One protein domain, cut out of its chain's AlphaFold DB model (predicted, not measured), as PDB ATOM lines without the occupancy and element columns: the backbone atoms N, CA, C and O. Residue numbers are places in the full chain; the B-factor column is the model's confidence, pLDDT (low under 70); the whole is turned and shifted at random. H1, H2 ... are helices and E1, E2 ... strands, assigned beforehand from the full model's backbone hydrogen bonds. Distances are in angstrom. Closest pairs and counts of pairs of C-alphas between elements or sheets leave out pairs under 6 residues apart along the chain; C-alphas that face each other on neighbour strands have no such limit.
ATOM      1  N   LEU A  14     -47.935  -0.059 -18.287       77.44
ATOM      2  CA  LEU A  14     -48.771   0.865 -19.057       77.44
ATOM      3  C   LEU A  14     -50.235   0.868 -18.587       77.44
ATOM      4  O   LEU A  14     -50.844   1.927 -18.437       77.44
ATOM      5  N   GLU A  15     -50.818  -0.305 -18.330       84.75
ATOM      6  CA  GLU A  15     -52.179  -0.392 -17.782       84.75
ATOM      7  C   GLU A  15     -52.259   0.113 -16.358       84.75
ATOM      8  O   GLU A  15     -53.217   0.800 -16.011       84.75
ATOM      9  N   LEU A  16     -51.276  -0.240 -15.533       85.81
ATOM     10  CA  LEU A  16     -51.254   0.167 -14.142       85.81
ATOM     11  C   LEU A  16     -51.145   1.686 -14.030       85.81
ATOM     12  O   LEU A  16     -51.922   2.295 -13.298       85.81
ATOM     13  N   ARG A  17     -50.269   2.307 -14.823       81.56
ATOM     14  CA  ARG A  17     -50.158   3.762 -14.928       81.56
ATOM     15  C   ARG A  17     -51.463   4.401 -15.390       81.56
ATOM     16  O   ARG A  17     -51.919   5.354 -14.761       81.56
ATOM     17  N   TRP A  18     -52.093   3.874 -16.444       87.06
ATOM     18  CA  TRP A  18     -53.378   4.403 -16.909       87.06
ATOM     19  C   TRP A  18     -54.449   4.322 -15.812       87.06
ATOM     20  O   TRP A  18     -55.158   5.299 -15.580       87.06
ATOM     21  N   LEU A  19     -54.526   3.197 -15.091       89.44
ATOM     22  CA  LEU A  19     -55.461   2.998 -13.980       89.44
ATOM     23  C   LEU A  19     -55.193   3.953 -12.810       89.44
ATOM     24  O   LEU A  19     -56.139   4.525 -12.274       89.44
ATOM     25  N   ILE A  20     -53.928   4.159 -12.433       88.88
ATOM     26  CA  ILE A  20     -53.550   5.129 -11.395       88.88
ATOM     27  C   ILE A  20     -53.970   6.534 -11.829       88.88
ATOM     28  O   ILE A  20     -54.617   7.230 -11.051       88.88
ATOM     29  N   ASN A  21     -53.721   6.915 -13.088       88.50
ATOM     30  CA  ASN A  21     -54.179   8.199 -13.616       88.50
ATOM     31  C   ASN A  21     -55.709   8.365 -13.475       88.50
ATOM     32  O   ASN A  21     -56.163   9.386 -12.958       88.50
ATOM     33  N   GLN A  22     -56.509   7.350 -13.826       89.69
ATOM     34  CA  GLN A  22     -57.972   7.409 -13.649       89.69
ATOM     35  C   GLN A  22     -58.386   7.678 -12.192       89.69
ATOM     36  O   GLN A  22     -59.355   8.393 -11.945       89.69
ATOM     37  N   VAL A  23     -57.655   7.131 -11.217       90.12
ATOM     38  CA  VAL A  23     -57.914   7.386  -9.792       90.12
ATOM     39  C   VAL A  23     -57.513   8.809  -9.417       90.12
ATOM     40  O   VAL A  23     -58.300   9.522  -8.793       90.12
ATOM     41  N   THR A  24     -56.329   9.257  -9.831       88.75
ATOM     42  CA  THR A  24     -55.820  10.597  -9.496       88.75
ATOM     43  C   THR A  24     -56.677  11.729 -10.068       88.75
ATOM     44  O   THR A  24     -56.818  12.770  -9.433       88.75
ATOM     45  N   GLN A  25     -57.362  11.508 -11.197       86.69
ATOM     46  CA  GLN A  25     -58.314  12.468 -11.776       86.69
ATOM     47  C   GLN A  25     -59.498  12.793 -10.851       86.69
ATOM     48  O   GLN A  25     -60.136  13.832 -11.012       86.69
ATOM     49  N   SER A  26     -59.780  11.951  -9.853       86.44
ATOM     50  CA  SER A  26     -60.771  12.254  -8.810       86.44
ATOM     51  C   SER A  26     -60.276  13.253  -7.749       86.44
ATOM     52  O   SER A  26     -61.047  13.629  -6.868       86.44
ATOM     53  N   GLY A  27     -59.009  13.680  -7.820       84.88
ATOM     54  CA  GLY A  27     -58.326  14.479  -6.798       84.88
ATOM     55  C   GLY A  27     -57.724  13.647  -5.662       84.88
ATOM     56  O   GLY A  27     -57.280  14.209  -4.665       84.88
ATOM     57  N   ALA A  28     -57.727  12.316  -5.778       88.50
ATOM     58  CA  ALA A  28     -57.140  11.429  -4.781       88.50
ATOM     59  C   ALA A  28     -55.604  11.484  -4.803       88.50
ATOM     60  O   ALA A  28     -55.000  11.404  -5.872       88.50
ATOM     61  N   HIS A  29     -54.994  11.534  -3.615       87.00
ATOM     62  CA  HIS A  29     -53.570  11.245  -3.424       87.00
ATOM     63  C   HIS A  29     -53.355   9.733  -3.464       87.00
ATOM     64  O   HIS A  29     -53.974   9.003  -2.682       87.00
ATOM     65  N   VAL A  30     -52.517   9.249  -4.377       89.94
ATOM     66  CA  VAL A  30     -52.320   7.810  -4.592       89.94
ATOM     67  C   VAL A  30     -50.899   7.415  -4.227       89.94
ATOM     68  O   VAL A  30     -49.937   7.951  -4.761       89.94
ATOM     69  N   ILE A  31     -50.766   6.413  -3.358       90.19
ATOM     70  CA  ILE A  31     -49.474   5.798  -3.054       90.19
ATOM     71  C   ILE A  31     -49.489   4.372  -3.573       90.19
ATOM     72  O   ILE A  31     -50.399   3.597  -3.269       90.19
ATOM     73  N   SER A  32     -48.449   4.010  -4.306       89.44
ATOM     74  CA  SER A  32     -48.181   2.632  -4.683       89.44
ATOM     75  C   SER A  32     -46.932   2.149  -3.961       89.44
ATOM     76  O   SER A  32     -45.878   2.733  -4.144       89.44
ATOM     77  N   ALA A  33     -47.024   1.079  -3.170       90.50
ATOM     78  CA  ALA A  33     -45.863   0.430  -2.563       90.50
ATOM     79  C   ALA A  33     -45.672  -0.965  -3.167       90.50
ATOM     80  O   ALA A  33     -46.525  -1.837  -2.997       90.50
ATOM     81  N   MET A  34     -44.571  -1.171  -3.891       85.81
ATOM     82  CA  MET A  34     -44.324  -2.384  -4.667       85.81
ATOM     83  C   MET A  34     -43.108  -3.152  -4.154       85.81
ATOM     84  O   MET A  34     -41.963  -2.767  -4.387       85.81
ATOM     85  N   ASP A  35     -43.372  -4.287  -3.503       85.31
ATOM     86  CA  ASP A  35     -42.351  -5.260  -3.106       85.31
ATOM     87  C   ASP A  35     -42.175  -6.339  -4.178       85.31
ATOM     88  O   ASP A  35     -42.581  -7.491  -4.021       85.31
ATOM     89  N   CYS A  36     -41.644  -5.930  -5.329       74.44
ATOM     90  CA  CYS A  36     -41.345  -6.820  -6.446       74.44
ATOM     91  C   CYS A  36     -40.063  -6.401  -7.179       74.44
ATOM     92  O   CYS A  36     -39.687  -5.225  -7.191       74.44
ATOM     93  N   CYS A  37     -39.377  -7.378  -7.779       62.09
ATOM     94  CA  CYS A  37     -38.221  -7.135  -8.643       62.09
ATOM     95  C   CYS A  37     -38.647  -6.294  -9.853       62.09
ATOM     96  O   CYS A  37     -39.761  -6.477 -10.346       62.09
ATOM     97  N   TYR A  38     -37.770  -5.413 -10.345       55.00
ATOM     98  CA  TYR A  38     -38.068  -4.498 -11.459       55.00
ATOM     99  C   TYR A  38     -39.211  -3.496 -11.180       55.00
ATOM    100  O   TYR A  38     -39.777  -2.921 -12.110       55.00
ATOM    101  N   SER A  39     -39.531  -3.236  -9.902       46.72
ATOM    102  CA  SER A  39     -40.559  -2.258  -9.490       46.72
ATOM    103  C   SER A  39     -40.279  -0.829  -9.970       46.72
ATOM    104  O   SER A  39     -41.233  -0.076 -10.169       46.72
ATOM    105  N   GLY A  40     -39.003  -0.538 -10.269       39.41
ATOM    106  CA  GLY A  40     -38.486   0.575 -11.075       39.41
ATOM    107  C   GLY A  40     -39.439   1.099 -12.140       39.41
ATOM    108  O   GLY A  40     -39.722   2.287 -12.194       39.41
ATOM    109  N   GLY A  41     -39.923   0.208 -13.012       45.03
ATOM    110  CA  GLY A  41     -40.652   0.556 -14.237       45.03
ATOM    111  C   GLY A  41     -42.161   0.743 -14.104       45.03
ATOM    112  O   GLY A  41     -42.775   1.288 -15.015       45.03
ATOM    113  N   ASN A  42     -42.774   0.323 -12.999       44.88
ATOM    114  CA  ASN A  42     -44.204  -0.009 -13.002       44.88
ATOM    115  C   ASN A  42     -45.158   1.193 -13.108       44.88
ATOM    116  O   ASN A  42     -46.332   1.009 -13.429       44.88
ATOM    117  N   THR A  43     -44.678   2.404 -12.817       44.97
ATOM    118  CA  THR A  43     -45.480   3.639 -12.835       44.97
ATOM    119  C   THR A  43     -44.773   4.825 -13.507       44.97
ATOM    120  O   THR A  43     -45.307   5.930 -13.462       44.97
ATOM    121  N   ARG A  44     -43.585   4.626 -14.108       48.81
ATOM    122  CA  ARG A  44     -42.688   5.711 -14.560       48.81
ATOM    123  C   ARG A  44     -43.236   6.516 -15.745       48.81
ATOM    124  O   ARG A  44     -43.980   6.006 -16.591       48.81
ATOM    125  N   ASN A  45     -42.785   7.769 -15.833       38.66
ATOM    126  CA  ASN A  45     -42.880   8.619 -17.016       38.66
ATOM    127  C   ASN A  45     -41.529   8.686 -17.739       38.66
ATOM    128  O   ASN A  45     -40.577   9.229 -17.195       38.66
ATOM    129  N   VAL A  46     -41.449   8.161 -18.962       35.22
ATOM    130  CA  VAL A  46     -40.316   8.390 -19.872       35.22
ATOM    131  C   VAL A  46     -40.873   9.122 -21.097       35.22
ATOM    132  O   VAL A  46     -41.914   8.692 -21.602       35.22
ATOM    133  N   PRO A  47     -40.260  10.224 -21.569       27.14
ATOM    134  CA  PRO A  47     -40.605  10.825 -22.854       27.14
ATOM    135  C   PRO A  47     -40.492   9.781 -23.973       27.14
ATOM    136  O   PRO A  47     -39.498   9.055 -24.049       27.14
ATOM    137  N   ASP A  48     -41.521   9.680 -24.816       29.16
ATOM    138  CA  ASP A  48     -41.593   8.669 -25.874       29.16
ATOM    139  C   ASP A  48     -40.355   8.706 -26.784       29.16
ATOM    140  O   ASP A  48     -39.989   9.746 -27.331       29.16
ATOM    141  N   GLY A  49     -39.723   7.537 -26.953       33.75
ATOM    142  CA  GLY A  49     -38.620   7.320 -27.896       33.75
ATOM    143  C   GLY A  49     -37.362   6.647 -27.334       33.75
ATOM    144  O   GLY A  49     -36.523   6.228 -28.129       33.75
ATOM    145  N   LEU A  50     -37.213   6.502 -26.007       28.61
ATOM    146  CA  LEU A  50     -35.976   5.977 -25.390       28.61
ATOM    147  C   LEU A  50     -36.154   4.736 -24.493       28.61
ATOM    148  O   LEU A  50     -35.170   4.185 -24.008       28.61
ATOM    149  N   THR A  51     -37.369   4.202 -24.339       28.03
ATOM    150  CA  THR A  51     -37.593   2.936 -23.616       28.03
ATOM    151  C   THR A  51     -37.633   1.750 -24.583       28.03
ATOM    152  O   THR A  51     -38.697   1.335 -25.042       28.03
ATOM    153  N   LYS A  52     -36.480   1.133 -24.875       26.81
ATOM    154  CA  LYS A  52     -36.493  -0.284 -25.265       26.81
ATOM    155  C   LYS A  52     -36.772  -1.091 -24.001       26.81
ATOM    156  O   LYS A  52     -35.897  -1.295 -23.170       26.81
ATOM    157  N   ILE A  53     -38.018  -1.529 -23.854       30.12
ATOM    158  CA  ILE A  53     -38.434  -2.483 -22.826       30.12
ATOM    159  C   ILE A  53     -37.522  -3.721 -22.943       30.12
ATOM    160  O   ILE A  53     -37.611  -4.454 -23.930       30.12
ATOM    161  N   LYS A  54     -36.621  -3.944 -21.971       24.09
ATOM    162  CA  LYS A  54     -35.826  -5.180 -21.843       24.09
ATOM    163  C   LYS A  54     -36.781  -6.333 -21.491       24.09
ATOM    164  O   LYS A  54     -36.941  -6.687 -20.329       24.09
ATOM    165  N   PHE A  55     -37.422  -6.937 -22.488       29.92
ATOM    166  CA  PHE A  55     -37.690  -8.373 -22.406       29.92
ATOM    167  C   PHE A  55     -36.393  -9.110 -22.750       29.92
ATOM    168  O   PHE A  55     -35.578  -8.598 -23.521       29.92
ATOM    169  N   SER A  56     -36.208 -10.310 -22.189       26.45
ATOM    170  CA  SER A  56     -35.332 -11.328 -22.778       26.45
ATOM    171  C   SER A  56     -35.507 -11.310 -24.294       26.45
ATOM    172  O   SER A  56     -36.647 -11.173 -24.747       26.45
ATOM    173  N   GLU A  57     -34.400 -11.392 -25.036       26.41
ATOM    174  CA  GLU A  57     -34.388 -11.380 -26.501       26.41
ATOM    175  C   GLU A  57     -35.631 -12.075 -27.063       26.41
ATOM    176  O   GLU A  57     -35.917 -13.217 -26.672       26.41
ATOM    177  N   PRO A  58     -36.414 -11.418 -27.940       31.02
ATOM    178  CA  PRO A  58     -37.398 -12.166 -28.687       31.02
ATOM    179  C   PRO A  58     -36.605 -13.241 -29.439       31.02
ATOM    180  O   PRO A  58     -35.652 -12.896 -30.142       31.02
ATOM    181  N   PRO A  59     -36.961 -14.534 -29.315       33.31
ATOM    182  CA  PRO A  59     -36.492 -15.509 -30.282       33.31
ATOM    183  C   PRO A  59     -36.746 -14.907 -31.667       33.31
ATOM    184  O   PRO A  59     -37.809 -14.318 -31.871       33.31
ATOM    185  N   PRO A  68     -51.761  -8.629 -27.670       79.38
ATOM    186  CA  PRO A  68     -52.469  -7.786 -28.627       79.38
ATOM    187  C   PRO A  68     -52.917  -6.475 -27.966       79.38
ATOM    188  O   PRO A  68     -53.373  -6.495 -26.821       79.38
ATOM    189  N   LEU A  69     -52.850  -5.349 -28.687       77.81
ATOM    190  CA  LEU A  69     -53.285  -4.027 -28.191       77.81
ATOM    191  C   LEU A  69     -54.730  -4.040 -27.670       77.81
ATOM    192  O   LEU A  69     -55.042  -3.431 -26.652       77.81
ATOM    193  N   SER A  70     -55.594  -4.840 -28.295       81.69
ATOM    194  CA  SER A  70     -56.981  -5.038 -27.867       81.69
ATOM    195  C   SER A  70     -57.142  -5.663 -26.475       81.69
ATOM    196  O   SER A  70     -58.241  -5.653 -25.922       81.69
ATOM    197  N   SER A  71     -56.077  -6.227 -25.900       83.31
ATOM    198  CA  SER A  71     -56.085  -6.803 -24.550       83.31
ATOM    199  C   SER A  71     -55.743  -5.809 -23.440       83.31
ATOM    200  O   SER A  71     -55.810  -6.196 -22.274       83.31
ATOM    201  N   TYR A  72     -55.345  -4.577 -23.768       85.62
ATOM    202  CA  TYR A  72     -55.049  -3.550 -22.771       85.62
ATOM    203  C   TYR A  72     -56.342  -2.894 -22.282       85.62
ATOM    204  O   TYR A  72     -57.217  -2.575 -23.091       85.62
ATOM    205  N   VAL A  73     -56.456  -2.653 -20.972       87.38
ATOM    206  CA  VAL A  73     -57.657  -2.039 -20.374       87.38
ATOM    207  C   VAL A  73     -58.002  -0.709 -21.046       87.38
ATOM    208  O   VAL A  73     -59.136  -0.547 -21.492       87.38
ATOM    209  N   PHE A  74     -57.035   0.201 -21.202       86.88
ATOM    210  CA  PHE A  74     -57.266   1.503 -21.838       86.88
ATOM    211  C   PHE A  74     -57.781   1.368 -23.276       86.88
ATOM    212  O   PHE A  74     -58.705   2.066 -23.662       86.88
ATOM    213  N   HIS A  75     -57.299   0.398 -24.057       87.25
ATOM    214  CA  HIS A  75     -57.826   0.173 -25.405       87.25
ATOM    215  C   HIS A  75     -59.287  -0.316 -25.375       87.25
ATOM    216  O   HIS A  75     -60.077  -0.021 -26.274       87.25
ATOM    217  N   GLN A  76     -59.678  -1.096 -24.366       86.38
ATOM    218  CA  GLN A  76     -61.042  -1.618 -24.254       86.38
ATOM    219  C   GLN A  76     -62.032  -0.538 -23.817       86.38
ATOM    220  O   GLN A  76     -63.111  -0.434 -24.402       86.38
ATOM    221  N   VAL A  77     -61.664   0.276 -22.827       87.62
ATOM    222  CA  VAL A  77     -62.617   1.154 -22.131       87.62
ATOM    223  C   VAL A  77     -62.525   2.626 -22.528       87.62
ATOM    224  O   VAL A  77     -63.523   3.328 -22.407       87.62
ATOM    225  N   ASP A  78     -61.382   3.083 -23.039       86.06
ATOM    226  CA  ASP A  78     -61.154   4.475 -23.435       86.06
ATOM    227  C   ASP A  78     -61.228   4.597 -24.964       86.06
ATOM    228  O   ASP A  78     -60.374   4.106 -25.705       86.06
ATOM    229  N   GLU A  79     -62.312   5.204 -25.450       85.56
ATOM    230  CA  GLU A  79     -62.562   5.369 -26.883       85.56
ATOM    231  C   GLU A  79     -61.547   6.310 -27.546       85.56
ATOM    232  O   GLU A  79     -61.161   6.077 -28.691       85.56
ATOM    233  N   GLU A  80     -61.063   7.325 -26.831       82.56
ATOM    234  CA  GLU A  80     -60.084   8.272 -27.358       82.56
ATOM    235  C   GLU A  80     -58.705   7.618 -27.476       82.56
ATOM    236  O   GLU A  80     -58.087   7.677 -28.544       82.56
ATOM    237  N   ALA A  81     -58.265   6.912 -26.429       81.12
ATOM    238  CA  ALA A  81     -57.036   6.123 -26.467       81.12
ATOM    239  C   ALA A  81     -57.085   5.074 -27.586       81.12
ATOM    240  O   ALA A  81     -56.148   4.950 -28.376       81.12
ATOM    241  N   ARG A  82     -58.212   4.361 -27.715       86.88
ATOM    242  CA  ARG A  82     -58.430   3.371 -28.777       86.88
ATOM    243  C   ARG A  82     -58.334   3.988 -30.172       86.88
ATOM    244  O   ARG A  82     -57.719   3.388 -31.050       86.88
ATOM    245  N   ASN A  83     -58.936   5.153 -30.393       83.44
ATOM    246  CA  ASN A  83     -58.926   5.806 -31.702       83.44
ATOM    247  C   ASN A  83     -57.525   6.300 -32.083       83.44
ATOM    248  O   ASN A  83     -57.121   6.132 -33.230       83.44
ATOM    249  N   ARG A  84     -56.766   6.848 -31.124       80.19
ATOM    250  CA  ARG A  84     -55.376   7.284 -31.345       80.19
ATOM    251  C   ARG A  84     -54.451   6.101 -31.645       80.19
ATOM    252  O   ARG A  84     -53.691   6.154 -32.606       80.19
ATOM    253  N   LEU A  85     -54.581   5.007 -30.893       78.38
ATOM    254  CA  LEU A  85     -53.773   3.792 -31.077       78.38
ATOM    255  C   LEU A  85     -54.082   3.028 -32.372       78.38
ATOM    256  O   LEU A  85     -53.211   2.332 -32.882       78.38
ATOM    257  N   ASN A  86     -55.305   3.145 -32.901       79.12
ATOM    258  CA  ASN A  86     -55.704   2.545 -34.182       79.12
ATOM    259  C   ASN A  86     -55.574   3.513 -35.373       79.12
ATOM    260  O   ASN A  86     -56.051   3.193 -36.463       79.12
ATOM    261  N   SER A  87     -54.995   4.700 -35.173       75.69
ATOM    262  CA  SER A  87     -54.781   5.675 -36.243       75.69
ATOM    263  C   SER A  87     -53.585   5.303 -37.128       75.69
ATOM    264  O   SER A  87     -52.741   4.497 -36.743       75.69
ATOM    265  N   ASP A  88     -53.484   5.929 -38.304       64.56
ATOM    266  CA  ASP A  88     -52.328   5.775 -39.199       64.56
ATOM    267  C   ASP A  88     -51.033   6.392 -38.613       64.56
ATOM    268  O   ASP A  88     -49.947   6.163 -39.148       64.56
ATOM    269  N   THR A  89     -51.129   7.137 -37.497       56.28
ATOM    270  CA  THR A  89     -50.008   7.714 -36.731       56.28
ATOM    271  C   THR A  89     -50.078   7.343 -35.233       56.28
ATOM    272  O   THR A  89     -50.277   8.204 -34.374       56.28
ATOM    273  N   PRO A  90     -49.871   6.063 -34.856       58.88
ATOM    274  CA  PRO A  90     -49.970   5.612 -33.459       58.88
ATOM    275  C   PRO A  90     -48.948   6.259 -32.509       58.88
ATOM    276  O   PRO A  90     -49.117   6.196 -31.295       58.88
ATOM    277  N   THR A  91     -47.890   6.868 -33.054       57.72
ATOM    278  CA  THR A  91     -46.810   7.542 -32.316       57.72
ATOM    279  C   THR A  91     -47.258   8.802 -31.573       57.72
ATOM    280  O   THR A  91     -46.520   9.284 -30.724       57.72
ATOM    281  N   ASP A  92     -48.458   9.321 -31.852       59.06
ATOM    282  CA  ASP A  92     -49.012  10.507 -31.179       59.06
ATOM    283  C   ASP A  92     -49.754  10.165 -29.866       59.06
ATOM    284  O   ASP A  92     -50.319  11.043 -29.199       59.06
ATOM    285  N   PHE A  93     -49.818   8.881 -29.493       66.44
ATOM    286  CA  PHE A  93     -50.426   8.442 -28.239       66.44
ATOM    287  C   PHE A  93     -49.419   8.511 -27.087       66.44
ATOM    288  O   PHE A  93     -48.594   7.620 -26.925       66.44
ATOM    289  N   GLN A  94     -49.558   9.533 -26.244       66.69
ATOM    290  CA  GLN A  94     -48.807   9.653 -24.996       66.69
ATOM    291  C   GLN A  94     -49.615   9.099 -23.822       66.69
ATOM    292  O   GLN A  94     -50.795   9.423 -23.649       66.69
ATOM    293  N   MET A  95     -48.972   8.292 -22.977       74.56
ATOM    294  CA  MET A  95     -49.599   7.795 -21.755       74.56
ATOM    295  C   MET A  95     -49.824   8.957 -20.771       74.56
ATOM    296  O   MET A  95     -48.876   9.694 -20.485       74.56
ATOM    297  N   PRO A  96     -51.030   9.139 -20.202       71.19
ATOM    298  CA  PRO A  96     -51.278  10.242 -19.284       71.19
ATOM    299  C   PRO A  96     -50.383  10.161 -18.040       71.19
ATOM    300  O   PRO A  96     -50.057   9.078 -17.537       71.19
ATOM    301  N   LEU A  97     -49.960  11.330 -17.564       69.56
ATOM    302  CA  LEU A  97     -49.330  11.503 -16.257       69.56
ATOM    303  C   LEU A  97     -50.382  11.346 -15.162       69.56
ATOM    304  O   LEU A  97     -51.496  11.837 -15.324       69.56
ATOM    305  N   ALA A  98     -50.028  10.681 -14.067       78.38
ATOM    306  CA  ALA A  98     -50.903  10.526 -12.912       78.38
ATOM    307  C   ALA A  98     -50.527  11.565 -11.836       78.38
ATOM    308  O   ALA A  98     -49.611  11.302 -11.061       78.38
ATOM    309  N   PRO A  99     -51.166  12.750 -11.786       78.56
ATOM    310  CA  PRO A  99     -50.838  13.774 -10.789       78.56
ATOM    311  C   PRO A  99     -51.071  13.267  -9.357       78.56
ATOM    312  O   PRO A  99     -51.917  12.404  -9.148       78.56
ATOM    313  N   ASN A 100     -50.382  13.819  -8.354       82.81
ATOM    314  CA  ASN A 100     -50.552  13.443  -6.939       82.81
ATOM    315  C   ASN A 100     -50.338  11.936  -6.676       82.81
ATOM    316  O   ASN A 100     -51.061  11.307  -5.892       82.81
ATOM    317  N   ALA A 101     -49.398  11.326  -7.400       87.94
ATOM    318  CA  ALA A 101     -49.054   9.918  -7.261       87.94
ATOM    319  C   ALA A 101     -47.607   9.760  -6.788       87.94
ATOM    320  O   ALA A 101     -46.683  10.255  -7.435       87.94
ATOM    321  N   VAL A 102     -47.430   9.012  -5.697       88.69
ATOM    322  CA  VAL A 102     -46.130   8.632  -5.132       88.69
ATOM    323  C   VAL A 102     -45.944   7.122  -5.267       88.69
ATOM    324  O   VAL A 102     -46.797   6.325  -4.872       88.69
ATOM    325  N   SER A 103     -44.812   6.706  -5.817       88.31
ATOM    326  CA  SER A 103     -44.445   5.311  -6.034       88.31
ATOM    327  C   SER A 103     -43.254   4.944  -5.157       88.31
ATOM    328  O   SER A 103     -42.185   5.535  -5.240       88.31
ATOM    329  N   LEU A 104     -43.450   3.957  -4.294       90.62
ATOM    330  CA  LEU A 104     -42.472   3.392  -3.380       90.62
ATOM    331  C   LEU A 104     -42.103   1.999  -3.884       90.62
ATOM    332  O   LEU A 104     -42.970   1.142  -4.066       90.62
ATOM    333  N   GLN A 105     -40.823   1.754  -4.106       86.25
ATOM    334  CA  GLN A 105     -40.353   0.556  -4.795       86.25
ATOM    335  C   GLN A 105     -39.312  -0.148  -3.934       86.25
ATOM    336  O   GLN A 105     -38.479   0.495  -3.297       86.25
ATOM    337  N   ALA A 106     -39.347  -1.476  -3.895       82.56
ATOM    338  CA  ALA A 106     -38.474  -2.251  -3.018       82.56
ATOM    339  C   ALA A 106     -37.010  -2.313  -3.462       82.56
ATOM    340  O   ALA A 106     -36.152  -2.630  -2.632       82.56
ATOM    341  N   CYS A 107     -36.725  -2.050  -4.735       70.38
ATOM    342  CA  CYS A 107     -35.393  -2.124  -5.324       70.38
ATOM    343  C   CYS A 107     -35.308  -1.278  -6.604       70.38
ATOM    344  O   CYS A 107     -36.336  -0.873  -7.149       70.38
ATOM    345  N   ARG A 108     -34.089  -1.035  -7.096       66.38
ATOM    346  CA  ARG A 108     -33.858  -0.495  -8.447       66.38
ATOM    347  C   ARG A 108     -34.292  -1.494  -9.528       66.38
ATOM    348  O   ARG A 108     -34.577  -2.658  -9.244       66.38
ATOM    349  N   ASP A 109     -34.354  -1.044 -10.776       58.47
ATOM    350  CA  ASP A 109     -34.672  -1.890 -11.933       58.47
ATOM    351  C   ASP A 109     -33.570  -2.901 -12.278       58.47
ATOM    352  O   ASP A 109     -33.885  -3.947 -12.833       58.47
ATOM    353  N   ASN A 110     -32.318  -2.658 -11.890       51.69
ATOM    354  CA  ASN A 110     -31.225  -3.635 -11.973       51.69
ATOM    355  C   ASN A 110     -31.037  -4.478 -10.693       51.69
ATOM    356  O   ASN A 110     -30.101  -5.271 -10.593       51.69
ATOM    357  N   GLU A 111     -31.926  -4.335  -9.710       57.59
ATOM    358  CA  GLU A 111     -31.868  -5.041  -8.433       57.59
ATOM    359  C   GLU A 111     -33.059  -5.998  -8.259       57.59
ATOM    360  O   GLU A 111     -34.092  -5.911  -8.929       57.59
ATOM    361  N   LEU A 112     -32.931  -6.928  -7.309       64.75
ATOM    362  CA  LEU A 112     -33.994  -7.871  -6.962       64.75
ATOM    363  C   LEU A 112     -34.596  -7.520  -5.600       64.75
ATOM    364  O   LEU A 112     -33.870  -7.331  -4.623       64.75
ATOM    365  N   ALA A 113     -35.927  -7.516  -5.514       73.12
ATOM    366  CA  ALA A 113     -36.628  -7.493  -4.237       73.12
ATOM    367  C   ALA A 113     -36.525  -8.879  -3.583       73.12
ATOM    368  O   ALA A 113     -36.849  -9.897  -4.200       73.12
ATOM    369  N   LYS A 114     -36.031  -8.934  -2.343       76.94
ATOM    370  CA  LYS A 114     -35.711 -10.188  -1.652       76.94
ATOM    371  C   LYS A 114     -36.699 -10.460  -0.522       76.94
ATOM    372  O   LYS A 114     -37.231  -9.550   0.110       76.94
ATOM    373  N   GLU A 115     -36.881 -11.740  -0.219       81.12
ATOM    374  CA  GLU A 115     -37.497 -12.192   1.027       81.12
ATOM    375  C   GLU A 115     -36.418 -12.663   2.000       81.12
ATOM    376  O   GLU A 115     -35.452 -13.316   1.599       81.12
ATOM    377  N   ALA A 116     -36.607 -12.392   3.289       70.19
ATOM    378  CA  ALA A 116     -35.724 -12.878   4.340       70.19
ATOM    379  C   ALA A 116     -36.512 -13.467   5.510       70.19
ATOM    380  O   ALA A 116     -37.689 -13.168   5.725       70.19
ATOM    381  N   SER A 117     -35.830 -14.310   6.283       69.06
ATOM    382  CA  SER A 117     -36.331 -14.789   7.567       69.06
ATOM    383  C   SER A 117     -36.094 -13.740   8.652       69.06
ATOM    384  O   SER A 117     -34.985 -13.216   8.805       69.06
ATOM    385  N   PHE A 118     -37.146 -13.489   9.422       67.38
ATOM    386  CA  PHE A 118     -37.189 -12.682  10.634       67.38
ATOM    387  C   PHE A 118     -37.726 -13.546  11.784       67.38
ATOM    388  O   PHE A 118     -38.147 -14.686  11.566       67.38
ATOM    389  N   LEU A 119     -37.709 -13.032  13.016       57.22
ATOM    390  CA  LEU A 119     -38.160 -13.791  14.190       57.22
ATOM    391  C   LEU A 119     -39.628 -14.235  14.053       57.22
ATOM    392  O   LEU A 119     -40.002 -15.314  14.505       57.22
ATOM    393  N   GLU A 120     -40.445 -13.410  13.400       67.50
ATOM    394  CA  GLU A 120     -41.887 -13.597  13.244       67.50
ATOM    395  C   GLU A 120     -42.271 -14.452  12.022       67.50
ATOM    396  O   GLU A 120     -43.446 -14.773  11.846       67.50
ATOM    397  N   GLY A 121     -41.307 -14.823  11.170       69.06
ATOM    398  CA  GLY A 121     -41.557 -15.563   9.934       69.06
ATOM    399  C   GLY A 121     -40.748 -15.060   8.739       69.06
ATOM    400  O   GLY A 121     -39.779 -14.316   8.879       69.06
ATOM    401  N   ARG A 122     -41.137 -15.499   7.541       73.25
ATOM    402  CA  ARG A 122     -40.520 -15.091   6.273       73.25
ATOM    403  C   ARG A 122     -41.333 -13.956   5.653       73.25
ATOM    404  O   ARG A 122     -42.540 -14.110   5.484       73.25
ATOM    405  N   PHE A 123     -40.674 -12.851   5.313       77.31
ATOM    406  CA  PHE A 123     -41.315 -11.646   4.776       77.31
ATOM    407  C   PHE A 123     -40.485 -11.032   3.644       77.31
ATOM    408  O   PHE A 123     -39.264 -11.212   3.601       77.31
ATOM    409  N   GLY A 124     -41.138 -10.260   2.768       84.12
ATOM    410  CA  GLY A 124     -40.461  -9.327   1.866       84.12
ATOM    411  C   GLY A 124     -39.670  -8.301   2.675       84.12
ATOM    412  O   GLY A 124     -40.186  -7.729   3.639       84.12
ATOM    413  N   VAL A 125     -38.391  -8.122   2.345       81.94
ATOM    414  CA  VAL A 125     -37.457  -7.331   3.161       81.94
ATOM    415  C   VAL A 125     -37.870  -5.860   3.191       81.94
ATOM    416  O   VAL A 125     -37.840  -5.242   4.257       81.94
ATOM    417  N   PHE A 126     -38.304  -5.320   2.050       90.50
ATOM    418  CA  PHE A 126     -38.818  -3.956   1.964       90.50
ATOM    419  C   PHE A 126     -40.085  -3.801   2.804       90.50
ATOM    420  O   PHE A 126     -40.105  -2.970   3.708       90.50
ATOM    421  N   THR A 127     -41.101  -4.640   2.575       91.38
ATOM    422  CA  THR A 127     -42.380  -4.564   3.300       91.38
ATOM    423  C   THR A 127     -42.189  -4.684   4.809       91.38
ATOM    424  O   THR A 127     -42.800  -3.940   5.577       91.38
ATOM    425  N   TYR A 128     -41.318  -5.593   5.256       85.69
ATOM    426  CA  TYR A 128     -41.043  -5.787   6.677       85.69
ATOM    427  C   TYR A 128     -40.516  -4.502   7.327       85.69
ATOM    428  O   TYR A 128     -41.071  -4.036   8.325       85.69
ATOM    429  N   PHE A 129     -39.479  -3.889   6.751       83.88
ATOM    430  CA  PHE A 129     -38.912  -2.661   7.307       83.88
ATOM    431  C   PHE A 129     -39.797  -1.438   7.094       83.88
ATOM    432  O   PHE A 129     -39.852  -0.587   7.979       83.88
ATOM    433  N   PHE A 130     -40.535  -1.381   5.988       91.31
ATOM    434  CA  PHE A 130     -41.558  -0.372   5.731       91.31
ATOM    435  C   PHE A 130     -42.585  -0.313   6.863       91.31
ATOM    436  O   PHE A 130     -42.782   0.738   7.473       91.31
ATOM    437  N   LEU A 131     -43.154  -1.460   7.240       87.50
ATOM    438  CA  LEU A 131     -44.101  -1.540   8.352       87.50
ATOM    439  C   LEU A 131     -43.452  -1.234   9.708       87.50
ATOM    440  O   LEU A 131     -44.091  -0.613  10.557       87.50
ATOM    441  N   GLN A 132     -42.192  -1.629   9.926       75.19
ATOM    442  CA  GLN A 132     -41.480  -1.281  11.160       75.19
ATOM    443  C   GLN A 132     -41.289   0.228  11.320       75.19
ATOM    444  O   GLN A 132     -41.507   0.744  12.414       75.19
ATOM    445  N   VAL A 133     -40.878   0.927  10.257       71.62
ATOM    446  CA  VAL A 133     -40.671   2.382  10.292       71.62
ATOM    447  C   VAL A 133     -41.999   3.104  10.498       71.62
ATOM    448  O   VAL A 133     -42.074   3.992  11.345       71.62
ATOM    449  N   LEU A 134     -43.066   2.687   9.812       79.00
ATOM    450  CA  LEU A 134     -44.397   3.267  10.014       79.00
ATOM    451  C   LEU A 134     -44.907   3.075  11.448       79.00
ATOM    452  O   LEU A 134     -45.363   4.033  12.066       79.00
ATOM    453  N   ASN A 135     -44.782   1.870  12.013       61.62
ATOM    454  CA  ASN A 135     -45.167   1.628  13.409       61.62
ATOM    455  C   ASN A 135     -44.322   2.447  14.391       61.62
ATOM    456  O   ASN A 135     -44.848   2.945  15.382       61.62
ATOM    457  N   ALA A 136     -43.022   2.574  14.127       50.69
ATOM    458  CA  ALA A 136     -42.099   3.323  14.972       50.69
ATOM    459  C   ALA A 136     -42.393   4.830  14.991       50.69
ATOM    460  O   ALA A 136     -42.281   5.461  16.037       50.69
ATOM    461  N   THR A 137     -42.763   5.389  13.841       60.91
ATOM    462  CA  THR A 137     -43.030   6.826  13.654       60.91
ATOM    463  C   THR A 137     -44.490   7.195  13.917       60.91
ATOM    464  O   THR A 137     -44.856   8.367  13.868       60.91
ATOM    465  N   GLY A 138     -45.359   6.206  14.156       54.75
ATOM    466  CA  GLY A 138     -46.806   6.416  14.227       54.75
ATOM    467  C   GLY A 138     -47.408   6.935  12.916       54.75
ATOM    468  O   GLY A 138     -48.494   7.506  12.938       54.75
ATOM    469  N   GLY A 139     -46.698   6.773  11.792       67.31
ATOM    470  CA  GLY A 139     -47.067   7.317  10.485       67.31
ATOM    471  C   GLY A 139     -46.786   8.812  10.299       67.31
ATOM    472  O   GLY A 139     -47.081   9.332   9.231       67.31
TER     473      GLY A 139
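What this domain is: This is residues 14 to 59 and 68 to 139 of the 645 residues of the protein "Caspase family protein" of Cyanothece sp. SIO1E1 (UniProt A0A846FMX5). A two-stranded parallel ribbon, E1 and E2, forms the middle of a loose, flat model, between H1 on one side and H4 on the other. Small helices H2 and H3 extend the H1 end; hairpin E3 and E4 lies at the H4 end, and residues 54 to 59 stick out as a tail. The 118 printed residues include four named helices and four named strands, in the order H1 E1 H2 H3 E2 E3 E4 H4; the class is mixed, with 54 residues in named elements, under half. The radius of gyration of the C-alphas is 17.8 A, and the spans are 58 by 43 by 23 A.

Where its parts are: E1, residues 30 to 34, and E2, residues 101 to 105, each measure 13.0 A. H1, residues 14 to 24, measures 15.4 A from C-alpha 14 at (-48.771, 0.865, -19.057). H2 is residues 73 to 77, H3 79 to 85, E3 115 to 118 and E4 121 to 124. H4, residues 125 to 137, measures 18.5 A and ends at C-alpha 137 at (-43.030, 6.826, 13.654).

How they stand to each other: E1 and E2 are parallel, at 12 degrees, with N 104 and O 32 2.7 A apart. The closest C-alphas of H1 and E1, Thr 24 and Val 30, are 6.6 A apart. H1 and H2 only just touch, with 3 pairs of C-alphas within 8 A, closest at Glu 15 and Val 73, 6.3 A. H2 and H3 touch only at the corner, C-alphas 75 and 82 being closest at 4.7 A. E1 and H4 are near each other, with 5 pairs of C-alphas within 10 A. E3 and E4 form an antiparallel hairpin at 145 degrees, with N 118 and O 121 2.8 A apart. In H1, H2, H3 and H4 every O i to N i+4 pair is within hydrogen-bond range.

The domain as a whole: The C-alphas farthest apart, Asp 88 and Leu 119, are 58.6 A apart. Residues 60 to 67 are not printed; the gap is 17.8 A. The link H3 to E2 is long. Mean pLDDT of the printed part is 70.1; 46 residues are under 70, among them 37 to 59.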